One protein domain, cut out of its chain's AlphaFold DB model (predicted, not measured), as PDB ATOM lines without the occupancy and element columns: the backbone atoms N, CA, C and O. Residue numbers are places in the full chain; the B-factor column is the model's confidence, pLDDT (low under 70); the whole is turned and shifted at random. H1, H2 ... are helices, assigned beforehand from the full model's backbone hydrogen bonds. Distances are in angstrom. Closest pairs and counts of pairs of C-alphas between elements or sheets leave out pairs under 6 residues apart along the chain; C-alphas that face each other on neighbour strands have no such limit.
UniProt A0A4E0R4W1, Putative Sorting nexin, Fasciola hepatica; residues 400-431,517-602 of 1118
ATOM      1  N   HIS A 400     207.553 338.733 180.090       66.31
ATOM      2  CA  HIS A 400     207.907 339.149 181.447       66.31
ATOM      3  C   HIS A 400     208.199 338.003 182.455       66.31
ATOM      4  O   HIS A 400     209.036 338.231 183.336       66.31
ATOM      5  N   PRO A 401     207.636 336.770 182.356       67.44
ATOM      6  CA  PRO A 401     207.958 335.704 183.309       67.44
ATOM      7  C   PRO A 401     209.434 335.287 183.275       67.44
ATOM      8  O   PRO A 401     210.001 334.984 184.319       67.44
ATOM      9  N   LEU A 402     210.095 335.358 182.111       68.31
ATOM     10  CA  LEU A 402     211.514 335.003 181.966       68.31
ATOM     11  C   LEU A 402     212.420 335.895 182.830       68.31
ATOM     12  O   LEU A 402     213.338 335.403 183.484       68.31
ATOM     13  N   LEU A 403     212.126 337.199 182.885       70.31
ATOM     14  CA  LEU A 403     212.874 338.152 183.707       70.31
ATOM     15  C   LEU A 403     212.592 337.943 185.202       70.31
ATOM     16  O   LEU A 403     213.500 338.041 186.024       70.31
ATOM     17  N   ARG A 404     211.355 337.576 185.553       63.00
ATOM     18  CA  ARG A 404     210.972 337.239 186.931       63.00
ATOM     19  C   ARG A 404     211.672 335.975 187.440       63.00
ATOM     20  O   ARG A 404     212.133 335.961 188.575       63.00
ATOM     21  N   LEU A 405     211.778 334.933 186.612       69.00
ATOM     22  CA  LEU A 405     212.518 333.711 186.950       69.00
ATOM     23  C   LEU A 405     214.012 334.000 187.146       69.00
ATOM     24  O   LEU A 405     214.590 333.526 188.119       69.00
ATOM     25  N   TYR A 406     214.609 334.827 186.280       74.69
ATOM     26  CA  TYR A 406     216.008 335.244 186.406       74.69
ATOM     27  C   TYR A 406     216.277 335.964 187.736       74.69
ATOM     28  O   TYR A 406     217.191 335.589 188.469       74.69
ATOM     29  N   LEU A 407     215.440 336.949 188.083       66.62
ATOM     30  CA  LEU A 407     215.569 337.693 189.339       66.62
ATOM     31  C   LEU A 407     215.381 336.794 190.573       66.62
ATOM     32  O   LEU A 407     216.124 336.946 191.535       66.62
ATOM     33  N   ASN A 408     214.467 335.817 190.532       66.38
ATOM     34  CA  ASN A 408     214.298 334.851 191.624       66.38
ATOM     35  C   ASN A 408     215.558 333.991 191.859       66.38
ATOM     36  O   ASN A 408     215.925 333.751 193.007       66.38
ATOM     37  N   CYS A 409     216.234 333.536 190.794       71.38
ATOM     38  CA  CYS A 409     217.490 332.782 190.912       71.38
ATOM     39  C   CYS A 409     218.621 333.646 191.493       71.38
ATOM     40  O   CYS A 409     219.265 333.237 192.459       71.38
ATOM     41  N   VAL A 410     218.787 334.872 190.978       71.50
ATOM     42  CA  VAL A 410     219.732 335.870 191.513       71.50
ATOM     43  C   VAL A 410     219.482 336.115 193.006       71.50
ATOM     44  O   VAL A 410     220.417 336.075 193.805       71.50
ATOM     45  N   SER A 411     218.217 336.297 193.408       63.56
ATOM     46  CA  SER A 411     217.842 336.470 194.813       63.56
ATOM     47  C   SER A 411     218.151 335.245 195.674       63.56
ATOM     48  O   SER A 411     218.618 335.433 196.793       63.56
ATOM     49  N   PHE A 412     217.948 334.011 195.193       76.94
ATOM     50  CA  PHE A 412     218.363 332.812 195.938       76.94
ATOM     51  C   PHE A 412     219.868 332.849 196.239       76.94
ATOM     52  O   PHE A 412     220.271 332.765 197.399       76.94
ATOM     53  N   ARG A 413     220.689 333.025 195.197       79.81
ATOM     54  CA  ARG A 413     222.153 333.004 195.295       79.81
ATOM     55  C   ARG A 413     222.677 334.079 196.237       79.81
ATOM     56  O   ARG A 413     223.562 333.812 197.045       79.81
ATOM     57  N   ASP A 414     222.156 335.295 196.128       71.00
ATOM     58  CA  ASP A 414     222.702 336.422 196.879       71.00
ATOM     59  C   ASP A 414     222.278 336.375 198.368       71.00
ATOM     60  O   ASP A 414     223.086 336.731 199.223       71.00
ATOM     61  N   ASN A 415     221.114 335.789 198.707       67.19
ATOM     62  CA  ASN A 415     220.780 335.420 200.097       67.19
ATOM     63  C   ASN A 415     221.650 334.254 200.614       67.19
ATOM     64  O   ASN A 415     222.146 334.308 201.735       67.19
ATOM     65  N   ALA A 416     221.886 333.217 199.799       76.75
ATOM     66  CA  ALA A 416     222.719 332.074 200.190       76.75
ATOM     67  C   ALA A 416     224.184 332.478 200.456       76.75
ATOM     68  O   ALA A 416     224.807 331.975 201.386       76.75
ATOM     69  N   ARG A 417     224.728 333.428 199.682       78.06
ATOM     70  CA  ARG A 417     226.046 334.031 199.953       78.06
ATOM     71  C   ARG A 417     226.071 334.807 201.267       78.06
ATOM     72  O   ARG A 417     227.050 334.688 201.993       78.06
ATOM     73  N   GLN A 418     225.019 335.573 201.571       73.38
ATOM     74  CA  GLN A 418     224.944 336.333 202.819       73.38
ATOM     75  C   GLN A 418     225.006 335.402 204.039       73.38
ATOM     76  O   GLN A 418     225.831 335.635 204.917       73.38
ATOM     77  N   LEU A 419     224.229 334.311 204.050       72.56
ATOM     78  CA  LEU A 419     224.265 333.322 205.139       72.56
ATOM     79  C   LEU A 419     225.659 332.687 205.308       72.56
ATOM     80  O   LEU A 419     226.147 332.583 206.429       72.56
ATOM     81  N   LEU A 420     226.348 332.338 204.213       73.88
ATOM     82  CA  LEU A 420     227.711 331.781 204.278       73.88
ATOM     83  C   LEU A 420     228.763 332.781 204.787       73.88
ATOM     84  O   LEU A 420     229.740 332.378 205.418       73.88
ATOM     85  N   ASP A 421     228.613 334.077 204.501       70.69
ATOM     86  CA  ASP A 421     229.511 335.100 205.043       70.69
ATOM     87  C   ASP A 421     229.176 335.431 206.513       70.69
ATOM     88  O   ASP A 421     230.094 335.670 207.301       70.69
ATOM     89  N   GLU A 422     227.910 335.324 206.929       65.56
ATOM     90  CA  GLU A 422     227.496 335.383 208.339       65.56
ATOM     91  C   GLU A 422     228.075 334.195 209.142       65.56
ATOM     92  O   GLU A 422     228.774 334.417 210.136       65.56
ATOM     93  N   GLU A 423     227.939 332.949 208.663       64.81
ATOM     94  CA  GLU A 423     228.574 331.754 209.258       64.81
ATOM     95  C   GLU A 423     230.098 331.903 209.409       64.81
ATOM     96  O   GLU A 423     230.681 331.504 210.425       64.81
ATOM     97  N   ARG A 424     230.766 332.527 208.428       65.00
ATOM     98  CA  ARG A 424     232.208 332.812 208.492       65.00
ATOM     99  C   ARG A 424     232.561 333.831 209.567       65.00
ATOM    100  O   ARG A 424     233.603 333.672 210.203       65.00
ATOM    101  N   THR A 425     231.733 334.854 209.789       58.06
ATOM    102  CA  THR A 425     231.979 335.827 210.868       58.06
ATOM    103  C   THR A 425     231.848 335.188 212.250       58.06
ATOM    104  O   THR A 425     232.769 335.326 213.054       58.06
ATOM    105  N   VAL A 426     230.802 334.388 212.487       58.00
ATOM    106  CA  VAL A 426     230.624 333.632 213.744       58.00
ATOM    107  C   VAL A 426     231.777 332.638 213.955       58.00
ATOM    108  O   VAL A 426     232.344 332.547 215.048       58.00
ATOM    109  N   SER A 427     232.207 331.947 212.893       51.41
ATOM    110  CA  SER A 427     233.378 331.058 212.941       51.41
ATOM    111  C   SER A 427     234.655 331.809 213.341       51.41
ATOM    112  O   SER A 427     235.358 331.385 214.256       51.41
ATOM    113  N   ALA A 428     234.929 332.964 212.728       51.00
ATOM    114  CA  ALA A 428     236.112 333.768 213.037       51.00
ATOM    115  C   ALA A 428     236.108 334.337 214.472       51.00
ATOM    116  O   ALA A 428     237.155 334.372 215.122       51.00
ATOM    117  N   GLU A 429     234.951 334.762 214.990       46.25
ATOM    118  CA  GLU A 429     234.837 335.256 216.368       46.25
ATOM    119  C   GLU A 429     234.981 334.129 217.406       46.25
ATOM    120  O   GLU A 429     235.563 334.345 218.473       46.25
ATOM    121  N   SER A 430     234.536 332.906 217.097       45.09
ATOM    122  CA  SER A 430     234.759 331.747 217.971       45.09
ATOM    123  C   SER A 430     236.233 331.309 218.027       45.09
ATOM    124  O   SER A 430     236.749 331.107 219.129       45.09
ATOM    125  N   GLU A 431     236.961 331.266 216.901       42.56
ATOM    126  CA  GLU A 431     238.414 330.998 216.906       42.56
ATOM    127  C   GLU A 431     239.199 332.061 217.700       42.56
ATOM    128  O   GLU A 431     240.094 331.727 218.486       42.56
ATOM    129  N   GLU A 517     220.962 327.456 216.174       56.47
ATOM    130  CA  GLU A 517     219.599 327.028 215.824       56.47
ATOM    131  C   GLU A 517     218.886 328.024 214.884       56.47
ATOM    132  O   GLU A 517     218.040 327.623 214.083       56.47
ATOM    133  N   LYS A 518     219.237 329.320 214.933       57.81
ATOM    134  CA  LYS A 518     218.633 330.351 214.067       57.81
ATOM    135  C   LYS A 518     219.181 330.281 212.642       57.81
ATOM    136  O   LYS A 518     218.397 330.383 211.700       57.81
ATOM    137  N   THR A 519     220.493 330.095 212.475       59.88
ATOM    138  CA  THR A 519     221.105 329.938 211.145       59.88
ATOM    139  C   THR A 519     220.617 328.658 210.467       59.88
ATOM    140  O   THR A 519     220.223 328.711 209.302       59.88
ATOM    141  N   ALA A 520     220.510 327.547 211.205       66.25
ATOM    142  CA  ALA A 520     219.945 326.295 210.698       66.25
ATOM    143  C   ALA A 520     218.510 326.463 210.148       66.25
ATOM    144  O   ALA A 520     218.226 326.028 209.031       66.25
ATOM    145  N   GLN A 521     217.622 327.162 210.870       71.00
ATOM    146  CA  GLN A 521     216.260 327.430 210.385       71.00
ATOM    147  C   GLN A 521     216.248 328.294 209.110       71.00
ATOM    148  O   GLN A 521     215.481 328.018 208.189       71.00
ATOM    149  N   MET A 522     217.112 329.313 209.015       66.75
ATOM    150  CA  MET A 522     217.219 330.151 207.808       66.75
ATOM    151  C   MET A 522     217.734 329.366 206.592       66.75
ATOM    152  O   MET A 522     217.289 329.609 205.468       66.75
ATOM    153  N   VAL A 523     218.632 328.401 206.813       76.44
ATOM    154  CA  VAL A 523     219.114 327.469 205.784       76.44
ATOM    155  C   VAL A 523     217.974 326.583 205.264       76.44
ATOM    156  O   VAL A 523     217.826 326.449 204.047       76.44
ATOM    157  N   ASP A 524     217.120 326.035 206.133       74.56
ATOM    158  CA  ASP A 524     215.965 325.231 205.701       74.56
ATOM    159  C   ASP A 524     214.863 326.057 205.010       74.56
ATOM    160  O   ASP A 524     214.315 325.625 203.988       74.56
ATOM    161  N   ASP A 525     214.583 327.276 205.476       71.62
ATOM    162  CA  ASP A 525     213.619 328.177 204.827       71.62
ATOM    163  C   ASP A 525     214.079 328.560 203.404       71.62
ATOM    164  O   ASP A 525     213.295 328.534 202.444       71.62
ATOM    165  N   LEU A 526     215.374 328.858 203.228       74.75
ATOM    166  CA  LEU A 526     215.953 329.178 201.921       74.75
ATOM    167  C   LEU A 526     216.025 327.941 201.004       74.75
ATOM    168  O   LEU A 526     215.755 328.048 199.802       74.75
ATOM    169  N   ARG A 527     216.295 326.751 201.560       79.62
ATOM    170  CA  ARG A 527     216.207 325.456 200.860       79.62
ATOM    171  C   ARG A 527     214.796 325.207 200.322       79.62
ATOM    172  O   ARG A 527     214.638 324.865 199.146       79.62
ATOM    173  N   ALA A 528     213.765 325.439 201.137       75.06
ATOM    174  CA  ALA A 528     212.366 325.300 200.733       75.06
ATOM    175  C   ALA A 528     211.985 326.274 199.599       75.06
ATOM    176  O   ALA A 528     211.335 325.869 198.628       75.06
ATOM    177  N   TYR A 529     212.451 327.529 199.661       72.38
ATOM    178  CA  TYR A 529     212.294 328.497 198.568       72.38
ATOM    179  C   TYR A 529     212.975 328.029 197.268       72.38
ATOM    180  O   TYR A 529     212.359 328.087 196.200       72.38
ATOM    181  N   GLY A 530     214.197 327.489 197.344       73.75
ATOM    182  CA  GLY A 530     214.902 326.914 196.192       73.75
ATOM    183  C   GLY A 530     214.140 325.748 195.541       73.75
ATOM    184  O   GLY A 530     213.966 325.713 194.322       73.75
ATOM    185  N   ILE A 531     213.604 324.822 196.340       78.75
ATOM    186  CA  ILE A 531     212.812 323.683 195.838       78.75
ATOM    187  C   ILE A 531     211.518 324.167 195.154       78.75
ATOM    188  O   ILE A 531     211.149 323.672 194.081       78.75
ATOM    189  N   LEU A 532     210.851 325.181 195.717       72.38
ATOM    190  CA  LEU A 532     209.681 325.815 195.102       72.38
ATOM    191  C   LEU A 532     210.036 326.517 193.778       72.38
ATOM    192  O   LEU A 532     209.276 326.423 192.808       72.38
ATOM    193  N   LEU A 533     211.202 327.166 193.705       74.06
ATOM    194  CA  LEU A 533     211.720 327.794 192.489       74.06
ATOM    195  C   LEU A 533     211.977 326.755 191.385       74.06
ATOM    196  O   LEU A 533     211.520 326.960 190.261       74.06
ATOM    197  N   CYS A 534     212.571 325.598 191.701       77.62
ATOM    198  CA  CYS A 534     212.698 324.472 190.765       77.62
ATOM    199  C   CYS A 534     211.335 324.010 190.213       77.62
ATOM    200  O   CYS A 534     211.184 323.824 189.004       77.62
ATOM    201  N   SER A 535     210.306 323.901 191.066       75.38
ATOM    202  CA  SER A 535     208.940 323.557 190.630       75.38
ATOM    203  C   SER A 535     208.310 324.606 189.704       75.38
ATOM    204  O   SER A 535     207.423 324.274 188.916       75.38
ATOM    205  N   ASN A 536     208.728 325.870 189.803       70.81
ATOM    206  CA  ASN A 536     208.238 326.963 188.964       70.81
ATOM    207  C   ASN A 536     208.987 327.024 187.620       70.81
ATOM    208  O   ASN A 536     208.360 327.094 186.564       70.81
ATOM    209  N   LEU A 537     210.316 326.882 187.647       78.75
ATOM    210  CA  LEU A 537     211.173 326.801 186.459       78.75
ATOM    211  C   LEU A 537     210.723 325.672 185.513       78.75
ATOM    212  O   LEU A 537     210.537 325.917 184.324       78.75
ATOM    213  N   LEU A 538     210.441 324.474 186.044       79.38
ATOM    214  CA  LEU A 538     209.932 323.329 185.265       79.38
ATOM    215  C   LEU A 538     208.538 323.549 184.642       79.38
ATOM    216  O   LEU A 538     208.172 322.832 183.715       79.38
ATOM    217  N   LYS A 539     207.749 324.512 185.136       74.88
ATOM    218  CA  LYS A 539     206.413 324.841 184.596       74.88
ATOM    219  C   LYS A 539     206.442 325.946 183.541       74.88
ATOM    220  O   LYS A 539     205.486 326.063 182.780       74.88
ATOM    221  N   GLN A 540     207.482 326.780 183.534       70.94
ATOM    222  CA  GLN A 540     207.532 328.014 182.739       70.94
ATOM    223  C   GLN A 540     208.634 328.035 181.668       70.94
ATOM    224  O   GLN A 540     208.618 328.920 180.813       70.94
ATOM    225  N   LEU A 541     209.580 327.089 181.687       77.69
ATOM    226  CA  LEU A 541     210.691 327.030 180.733       77.69
ATOM    227  C   LEU A 541     210.587 325.853 179.749       77.69
ATOM    228  O   LEU A 541     209.929 324.854 180.044       77.69
ATOM    229  N   PRO A 542     211.243 325.939 178.574       75.81
ATOM    230  CA  PRO A 542     211.291 324.830 177.625       75.81
ATOM    231  C   PRO A 542     211.981 323.588 178.219       75.81
ATOM    232  O   PRO A 542     212.913 323.733 179.017       75.81
ATOM    233  N   PRO A 543     211.641 322.366 177.760       73.75
ATOM    234  CA  PRO A 543     212.223 321.118 178.276       73.75
ATOM    235  C   PRO A 543     213.745 320.999 178.072       73.75
ATOM    236  O   PRO A 543     214.390 320.168 178.698       73.75
ATOM    237  N   SER A 544     214.363 321.864 177.260       74.19
ATOM    238  CA  SER A 544     215.825 321.979 177.170       74.19
ATOM    239  C   SER A 544     216.499 322.451 178.466       74.19
ATOM    240  O   SER A 544     217.701 322.258 178.607       74.19
ATOM    241  N   VAL A 545     215.763 323.086 179.387       77.75
ATOM    242  CA  VAL A 545     216.286 323.560 180.685       77.75
ATOM    243  C   VAL A 545     216.030 322.541 181.808       77.75
ATOM    244  O   VAL A 545     216.658 322.613 182.861       77.75
ATOM    245  N   GLU A 546     215.174 321.538 181.583       79.62
ATOM    246  CA  GLU A 546     214.871 320.478 182.556       79.62
ATOM    247  C   GLU A 546     216.115 319.817 183.189       79.62
ATOM    248  O   GLU A 546     216.165 319.776 184.420       79.62
ATOM    249  N   PRO A 547     217.144 319.348 182.446       79.31
ATOM    250  CA  PRO A 547     218.314 318.719 183.071       79.31
ATOM    251  C   PRO A 547     219.076 319.670 184.008       79.31
ATOM    252  O   PRO A 547     219.612 319.222 185.020       79.31
ATOM    253  N   MET A 548     219.065 320.973 183.713       83.06
ATOM    254  CA  MET A 548     219.727 322.019 184.500       83.06
ATOM    255  C   MET A 548     218.952 322.289 185.799       83.06
ATOM    256  O   MET A 548     219.542 322.399 186.870       83.06
ATOM    257  N   VAL A 549     217.613 322.299 185.743       83.19
ATOM    258  CA  VAL A 549     216.769 322.415 186.948       83.19
ATOM    259  C   VAL A 549     216.811 321.133 187.790       83.19
ATOM    260  O   VAL A 549     216.805 321.206 189.016       83.19
ATOM    261  N   GLN A 550     216.926 319.953 187.170       82.19
ATOM    262  CA  GLN A 550     217.185 318.706 187.898       82.19
ATOM    263  C   GLN A 550     218.567 318.706 188.578       82.19
ATOM    264  O   GLN A 550     218.715 318.116 189.645       82.19
ATOM    265  N   GLN A 551     219.578 319.356 187.992       83.25
ATOM    266  CA  GLN A 551     220.899 319.531 188.604       83.25
ATOM    267  C   GLN A 551     220.842 320.499 189.797       83.25
ATOM    268  O   GLN A 551     221.309 320.136 190.876       83.25
ATOM    269  N   ALA A 552     220.173 321.648 189.649       83.25
ATOM    270  CA  ALA A 552     219.899 322.583 190.746       83.25
ATOM    271  C   ALA A 552     219.150 321.906 191.908       83.25
ATOM    272  O   ALA A 552     219.547 322.012 193.067       83.25
ATOM    273  N   LEU A 553     218.105 321.128 191.602       83.12
ATOM    274  CA  LEU A 553     217.338 320.388 192.604       83.12
ATOM    275  C   LEU A 553     218.189 319.337 193.339       83.12
ATOM    276  O   LEU A 553     218.017 319.166 194.542       83.12
ATOM    277  N   ARG A 554     219.136 318.669 192.661       81.31
ATOM    278  CA  ARG A 554     220.097 317.770 193.328       81.31
ATOM    279  C   ARG A 554     220.991 318.543 194.300       81.31
ATOM    280  O   ARG A 554     221.067 318.132 195.450       81.31
ATOM    281  N   ALA A 555     221.576 319.668 193.884       81.31
ATOM    282  CA  ALA A 555     222.430 320.500 194.742       81.31
ATOM    283  C   ALA A 555     221.702 321.003 196.009       81.31
ATOM    284  O   ALA A 555     222.255 320.959 197.103       81.31
ATOM    285  N   LEU A 556     220.424 321.379 195.892       79.75
ATOM    286  CA  LEU A 556     219.576 321.782 197.027       79.75
ATOM    287  C   LEU A 556     219.217 320.640 198.000       79.75
ATOM    288  O   LEU A 556     218.689 320.905 199.078       79.75
ATOM    289  N   THR A 557     219.461 319.381 197.620       78.50
ATOM    290  CA  THR A 557     219.083 318.178 198.394       78.50
ATOM    291  C   THR A 557     220.269 317.295 198.791       78.50
ATOM    292  O   THR A 557     220.076 316.309 199.498       78.50
ATOM    293  N   SER A 558     221.493 317.623 198.363       72.00
ATOM    294  CA  SER A 558     222.692 316.812 198.621       72.00
ATOM    295  C   SER A 558     223.343 317.039 199.989       72.00
ATOM    296  O   SER A 558     224.103 316.183 200.435       72.00
ATOM    297  N   SER A 559     223.060 318.163 200.651       64.69
ATOM    298  CA  SER A 559     223.636 318.552 201.945       64.69
ATOM    299  C   SER A 559     222.553 319.147 202.859       64.69
ATOM    300  O   SER A 559     221.922 320.130 202.463       64.69
ATOM    301  N   PRO A 560     222.311 318.589 204.065       62.34
ATOM    302  CA  PRO A 560     221.358 319.156 205.024       62.34
ATOM    303  C   PRO A 560     221.933 320.373 205.767       62.34
ATOM    304  O   PRO A 560     221.208 321.329 206.030       62.34
ATOM    305  N   ASP A 561     223.245 320.397 206.001       59.22
ATOM    306  CA  ASP A 561     223.893 321.400 206.860       59.22
ATOM    307  C   ASP A 561     224.501 322.579 206.076       59.22
ATOM    308  O   ASP A 561     225.163 323.431 206.653       59.22
ATOM    309  N   SER A 562     224.328 322.626 204.749       65.62
ATOM    310  CA  SER A 562     224.837 323.719 203.908       65.62
ATOM    311  C   SER A 562     224.079 323.867 202.585       65.62
ATOM    312  O   SER A 562     223.479 322.911 202.075       65.62
ATOM    313  N   LEU A 563     224.123 325.078 202.021       77.75
ATOM    314  CA  LEU A 563     223.571 325.437 200.711       77.75
ATOM    315  C   LEU A 563     224.682 325.863 199.748       77.75
ATOM    316  O   LEU A 563     225.561 326.641 200.110       77.75
ATOM    317  N   ASP A 564     224.595 325.412 198.496       80.31
ATOM    318  CA  ASP A 564     225.386 325.953 197.389       80.31
ATOM    319  C   ASP A 564     224.693 327.206 196.812       80.31
ATOM    320  O   ASP A 564     223.596 327.082 196.255       80.31
ATOM    321  N   PRO A 565     225.296 328.409 196.886       80.94
ATOM    322  CA  PRO A 565     224.721 329.600 196.269       80.94
ATOM    323  C   PRO A 565     224.651 329.502 194.743       80.94
ATOM    324  O   PRO A 565     223.743 330.061 194.130       80.94
ATOM    325  N   GLU A 566     225.584 328.786 194.112       83.31
ATOM    326  CA  GLU A 566     225.666 328.651 192.657       83.31
ATOM    327  C   GLU A 566     224.748 327.543 192.107       83.31
ATOM    328  O   GLU A 566     224.750 327.297 190.899       83.31
ATOM    329  N   ALA A 567     223.880 326.944 192.936       83.00
ATOM    330  CA  ALA A 567     222.939 325.893 192.536       83.00
ATOM    331  C   ALA A 567     222.066 326.266 191.316       83.00
ATOM    332  O   ALA A 567     221.674 325.390 190.546       83.00
ATOM    333  N   PHE A 568     221.787 327.558 191.100       86.19
ATOM    334  CA  PHE A 568     221.044 328.069 189.936       86.19
ATOM    335  C   PHE A 568     221.914 328.731 188.853       86.19
ATOM    336  O   PHE A 568     221.367 329.193 187.854       86.19
ATOM    337  N   SER A 569     223.243 328.771 188.990       83.31
ATOM    338  CA  SER A 569     224.145 329.572 188.139       83.31
ATOM    339  C   SER A 569     224.073 329.186 186.648       83.31
ATOM    340  O   SER A 569     224.037 330.046 185.762       83.31
ATOM    341  N   GLU A 570     223.917 327.892 186.340       81.81
ATOM    342  CA  GLU A 570     223.652 327.423 184.970       81.81
ATOM    343  C   GLU A 570     222.285 327.891 184.433       81.81
ATOM    344  O   GLU A 570     222.164 328.289 183.270       81.81
ATOM    345  N   VAL A 571     221.247 327.866 185.275       84.25
ATOM    346  CA  VAL A 571     219.877 328.271 184.915       84.25
ATOM    347  C   VAL A 571     219.801 329.788 184.710       84.25
ATOM    348  O   VAL A 571     219.204 330.238 183.732       84.25
ATOM    349  N   GLU A 572     220.470 330.578 185.556       79.56
ATOM    350  CA  GLU A 572     220.664 332.019 185.363       79.56
ATOM    351  C   GLU A 572     221.346 332.327 184.029       79.56
ATOM    352  O   GLU A 572     220.896 333.212 183.301       79.56
ATOM    353  N   SER A 573     222.405 331.587 183.687       83.25
ATOM    354  CA  SER A 573     223.117 331.742 182.416       83.25
ATOM    355  C   SER A 573     222.182 331.514 181.221       83.25
ATOM    356  O   SER A 573     222.136 332.334 180.301       83.25
ATOM    357  N   LYS A 574     221.342 330.468 181.266       81.38
ATOM    358  CA  LYS A 574     220.388 330.181 180.183       81.38
ATOM    359  C   LYS A 574     219.222 331.172 180.115       81.38
ATOM    360  O   LYS A 574     218.799 331.541 179.020       81.38
ATOM    361  N   LEU A 575     218.733 331.652 181.257       80.19
ATOM    362  CA  LEU A 575     217.733 332.723 181.323       80.19
ATOM    363  C   LEU A 575     218.289 334.048 180.776       80.19
ATOM    364  O   LEU A 575     217.614 334.726 180.005       80.19
ATOM    365  N   SER A 576     219.538 334.381 181.111       81.56
ATOM    366  CA  SER A 576     220.271 335.538 180.583       81.56
ATOM    367  C   SER A 576     220.415 335.464 179.056       81.56
ATOM    368  O   SER A 576     220.098 336.430 178.361       81.56
ATOM    369  N   GLU A 577     220.773 334.293 178.513       82.88
ATOM    370  CA  GLU A 577     220.798 334.037 177.066       82.88
ATOM    371  C   GLU A 577     219.424 334.324 176.424       82.88
ATOM    372  O   GLU A 577     219.333 335.134 175.499       82.88
ATOM    373  N   MET A 578     218.342 333.754 176.972       80.44
ATOM    374  CA  MET A 578     216.965 333.935 176.476       80.44
ATOM    375  C   MET A 578     216.451 335.384 176.571       80.44
ATOM    376  O   MET A 578     215.648 335.810 175.738       80.44
ATOM    377  N   LEU A 579     216.898 336.157 177.564       77.94
ATOM    378  CA  LEU A 579     216.560 337.577 177.718       77.94
ATOM    379  C   LEU A 579     217.380 338.474 176.778       77.94
ATOM    380  O   LEU A 579     216.868 339.483 176.287       77.94
ATOM    381  N   SER A 580     218.621 338.087 176.472       80.56
ATOM    382  CA  SER A 580     219.503 338.800 175.540       80.56
ATOM    383  C   SER A 580     219.112 338.652 174.058       80.56
ATOM    384  O   SER A 580     219.588 339.422 173.221       80.56
ATOM    385  N   ASP A 581     218.232 337.695 173.737       81.88
ATOM    386  CA  ASP A 581     217.848 337.310 172.374       81.88
ATOM    387  C   ASP A 581     217.272 338.455 171.506       81.88
ATOM    388  O   ASP A 581     216.713 339.455 171.975       81.88
ATOM    389  N   ALA A 582     217.357 338.258 170.187       70.44
ATOM    390  CA  ALA A 582     216.818 339.117 169.142       70.44
ATOM    391  C   ALA A 582     215.309 339.404 169.262       70.44
ATOM    392  O   ALA A 582     214.876 340.446 168.763       70.44
ATOM    393  N   GLN A 583     214.523 338.528 169.904       70.31
ATOM    394  CA  GLN A 583     213.096 338.732 170.191       70.31
ATOM    395  C   GLN A 583     212.794 339.296 171.594       70.31
ATOM    396  O   GLN A 583     211.620 339.392 171.966       70.31
ATOM    397  N   CYS A 584     213.822 339.594 172.387       79.88
ATOM    398  CA  CYS A 584     213.726 340.139 173.740       79.88
ATOM    399  C   CYS A 584     214.481 341.477 173.766       79.88
ATOM    400  O   CYS A 584     213.988 342.468 173.221       79.88
ATOM    401  N   PHE A 585     215.703 341.523 174.304       81.75
ATOM    402  CA  PHE A 585     216.543 342.724 174.309       81.75
ATOM    403  C   PHE A 585     216.830 343.280 172.901       81.75
ATOM    404  O   PHE A 585     216.784 344.492 172.683       81.75
ATOM    405  N   GLY A 586     217.047 342.411 171.907       79.00
ATOM    406  CA  GLY A 586     217.264 342.841 170.522       79.00
ATOM    407  C   GLY A 586     216.025 343.440 169.842       79.00
ATOM    408  O   GLY A 586     216.167 344.166 168.856       79.00
ATOM    409  N   ALA A 587     214.824 343.180 170.365       77.56
ATOM    410  CA  ALA A 587     213.578 343.788 169.905       77.56
ATOM    411  C   ALA A 587     213.242 345.064 170.700       77.56
ATOM    412  O   ALA A 587     212.822 346.051 170.093       77.56
ATOM    413  N   PHE A 588     213.552 345.098 172.004       79.75
ATOM    414  CA  PHE A 588     213.490 346.304 172.839       79.75
ATOM    415  C   PHE A 588     214.287 347.460 172.223       79.75
ATOM    416  O   PHE A 588     213.741 348.537 172.025       79.75
ATOM    417  N   LYS A 589     215.531 347.217 171.780       79.69
ATOM    418  CA  LYS A 589     216.370 348.223 171.092       79.69
ATOM    419  C   LYS A 589     215.751 348.866 169.841       79.69
ATOM    420  O   LYS A 589     216.254 349.883 169.371       79.69
ATOM    421  N   ARG A 590     214.701 348.266 169.270       76.12
ATOM    422  CA  ARG A 590     213.974 348.769 168.090       76.12
ATOM    423  C   ARG A 590     212.625 349.405 168.450       76.12
ATOM    424  O   ARG A 590     211.897 349.814 167.551       76.12
ATOM    425  N   SER A 591     212.271 349.453 169.734       71.69
ATOM    426  CA  SER A 591     210.993 349.956 170.232       71.69
ATOM    427  C   SER A 591     211.084 351.434 170.651       71.69
ATOM    428  O   SER A 591     212.170 351.923 170.983       71.69
ATOM    429  N   PRO A 592     209.957 352.174 170.683       65.62
ATOM    430  CA  PRO A 592     209.952 353.556 171.161       65.62
ATOM    431  C   PRO A 592     210.317 353.664 172.651       65.62
ATOM    432  O   PRO A 592     210.922 354.658 173.048       65.62
ATOM    433  N   GLN A 593     210.036 352.636 173.466       64.62
ATOM    434  CA  GLN A 593     210.418 352.623 174.886       64.62
ATOM    435  C   GLN A 593     211.941 352.665 175.088       64.62
ATOM    436  O   GLN A 593     212.400 353.264 176.054       64.62
ATOM    437  N   TYR A 594     212.744 352.092 174.181       74.44
ATOM    438  CA  TYR A 594     214.205 352.202 174.273       74.44
ATOM    439  C   TYR A 594     214.699 353.627 173.981       74.44
ATOM    440  O   TYR A 594     215.631 354.097 174.625       74.44
ATOM    441  N   VAL A 595     214.044 354.360 173.076       71.31
ATOM    442  CA  VAL A 595     214.368 355.778 172.826       71.31
ATOM    443  C   VAL A 595     214.004 356.643 174.035       71.31
ATOM    444  O   VAL A 595     214.789 357.505 174.421       71.31
ATOM    445  N   GLN A 596     212.862 356.368 174.676       62.59
ATOM    446  CA  GLN A 596     212.482 357.000 175.941       62.59
ATOM    447  C   GLN A 596     213.484 356.675 177.062       62.59
ATOM    448  O   GLN A 596     213.928 357.584 177.753       62.59
ATOM    449  N   LEU A 597     213.925 355.420 177.198       69.69
ATOM    450  CA  LEU A 597     214.957 355.038 178.167       69.69
ATOM    451  C   LEU A 597     216.283 355.785 177.929       69.69
ATOM    452  O   LEU A 597     216.914 356.245 178.877       69.69
ATOM    453  N   LEU A 598     216.718 355.932 176.674       69.00
ATOM    454  CA  LEU A 598     217.930 356.697 176.357       69.00
ATOM    455  C   LEU A 598     217.783 358.197 176.651       69.00
ATOM    456  O   LEU A 598     218.791 358.843 176.930       69.00
ATOM    457  N   ALA A 599     216.565 358.743 176.615       59.59
ATOM    458  CA  ALA A 599     216.277 360.094 177.087       59.59
ATOM    459  C   ALA A 599     216.304 360.187 178.623       59.59
ATOM    460  O   ALA A 599     216.951 361.074 179.171       59.59
ATOM    461  N   GLU A 600     215.663 359.249 179.326       56.50
ATOM    462  CA  GLU A 600     215.630 359.192 180.799       56.50
ATOM    463  C   GLU A 600     217.017 358.956 181.426       56.50
ATOM    464  O   GLU A 600     217.249 359.340 182.571       56.50
ATOM    465  N   LEU A 601     217.954 358.376 180.669       58.91
ATOM    466  CA  LEU A 601     219.360 358.198 181.050       58.91
ATOM    467  C   LEU A 601     220.318 359.264 180.482       58.91
ATOM    468  O   LEU A 601     221.521 359.171 180.726       58.91
ATOM    469  N   ASP A 602     219.816 360.259 179.741       56.25
ATOM    470  CA  ASP A 602     220.605 361.342 179.122       56.25
ATOM    471  C   ASP A 602     221.726 360.826 178.176       56.25
ATOM    472  O   ASP A 602     222.830 361.365 178.088       56.25
TER     473      ASP A 602
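Overview. This is residues 400 to 431 and 517 to 602 of the 1118 residues of the protein "Putative Sorting nexin" of Fasciola hepatica (UniProt A0A4E0R4W1). Helices H1 to H4 make a loose up-and-down bundle, each running against the one before; a tail with short H5 and H6 leads away from one end, and residues 424 to 431 of H1 stick out at the other. The printed part has 118 residues with six named helices, H1 to H6, all helix. It is loose, radius of gyration of the C-alphas 17.9 A, spanning 57 by 38 by 17 A.

Arrangement. H1, residues 400 to 431, touches H2, residues 517 to 540, opposite ways; the closest C-alphas, Phe 412 and Gly 530, are 6.8 A apart. H3, residues 546 to 555, forms hairpins with H2 and with H4, residues 565 to 580. H4 touches H1; the closest C-alphas, Arg 413 and Pro 565, are 4.4 A apart. H6, residues 592 to 600, is apart from H4. Every O i to N i+4 pair is within hydrogen-bond range in H1, H3 and H6, 19 of 20 in H2, 9 of 12 in H4.

Along the chain. H1, 47.5 A long, begins at C-alpha 400 (207.907, 339.149, 181.447); H6 ends at C-alpha 600 (215.630, 359.192, 180.799). H5 is residues 585 to 588.

Size, cuts and confidence. Across the cut, C-alphas 431 and 517 are 19.3 A apart. Mean pLDDT of the printed part is 72.4; 37 residues are under 70.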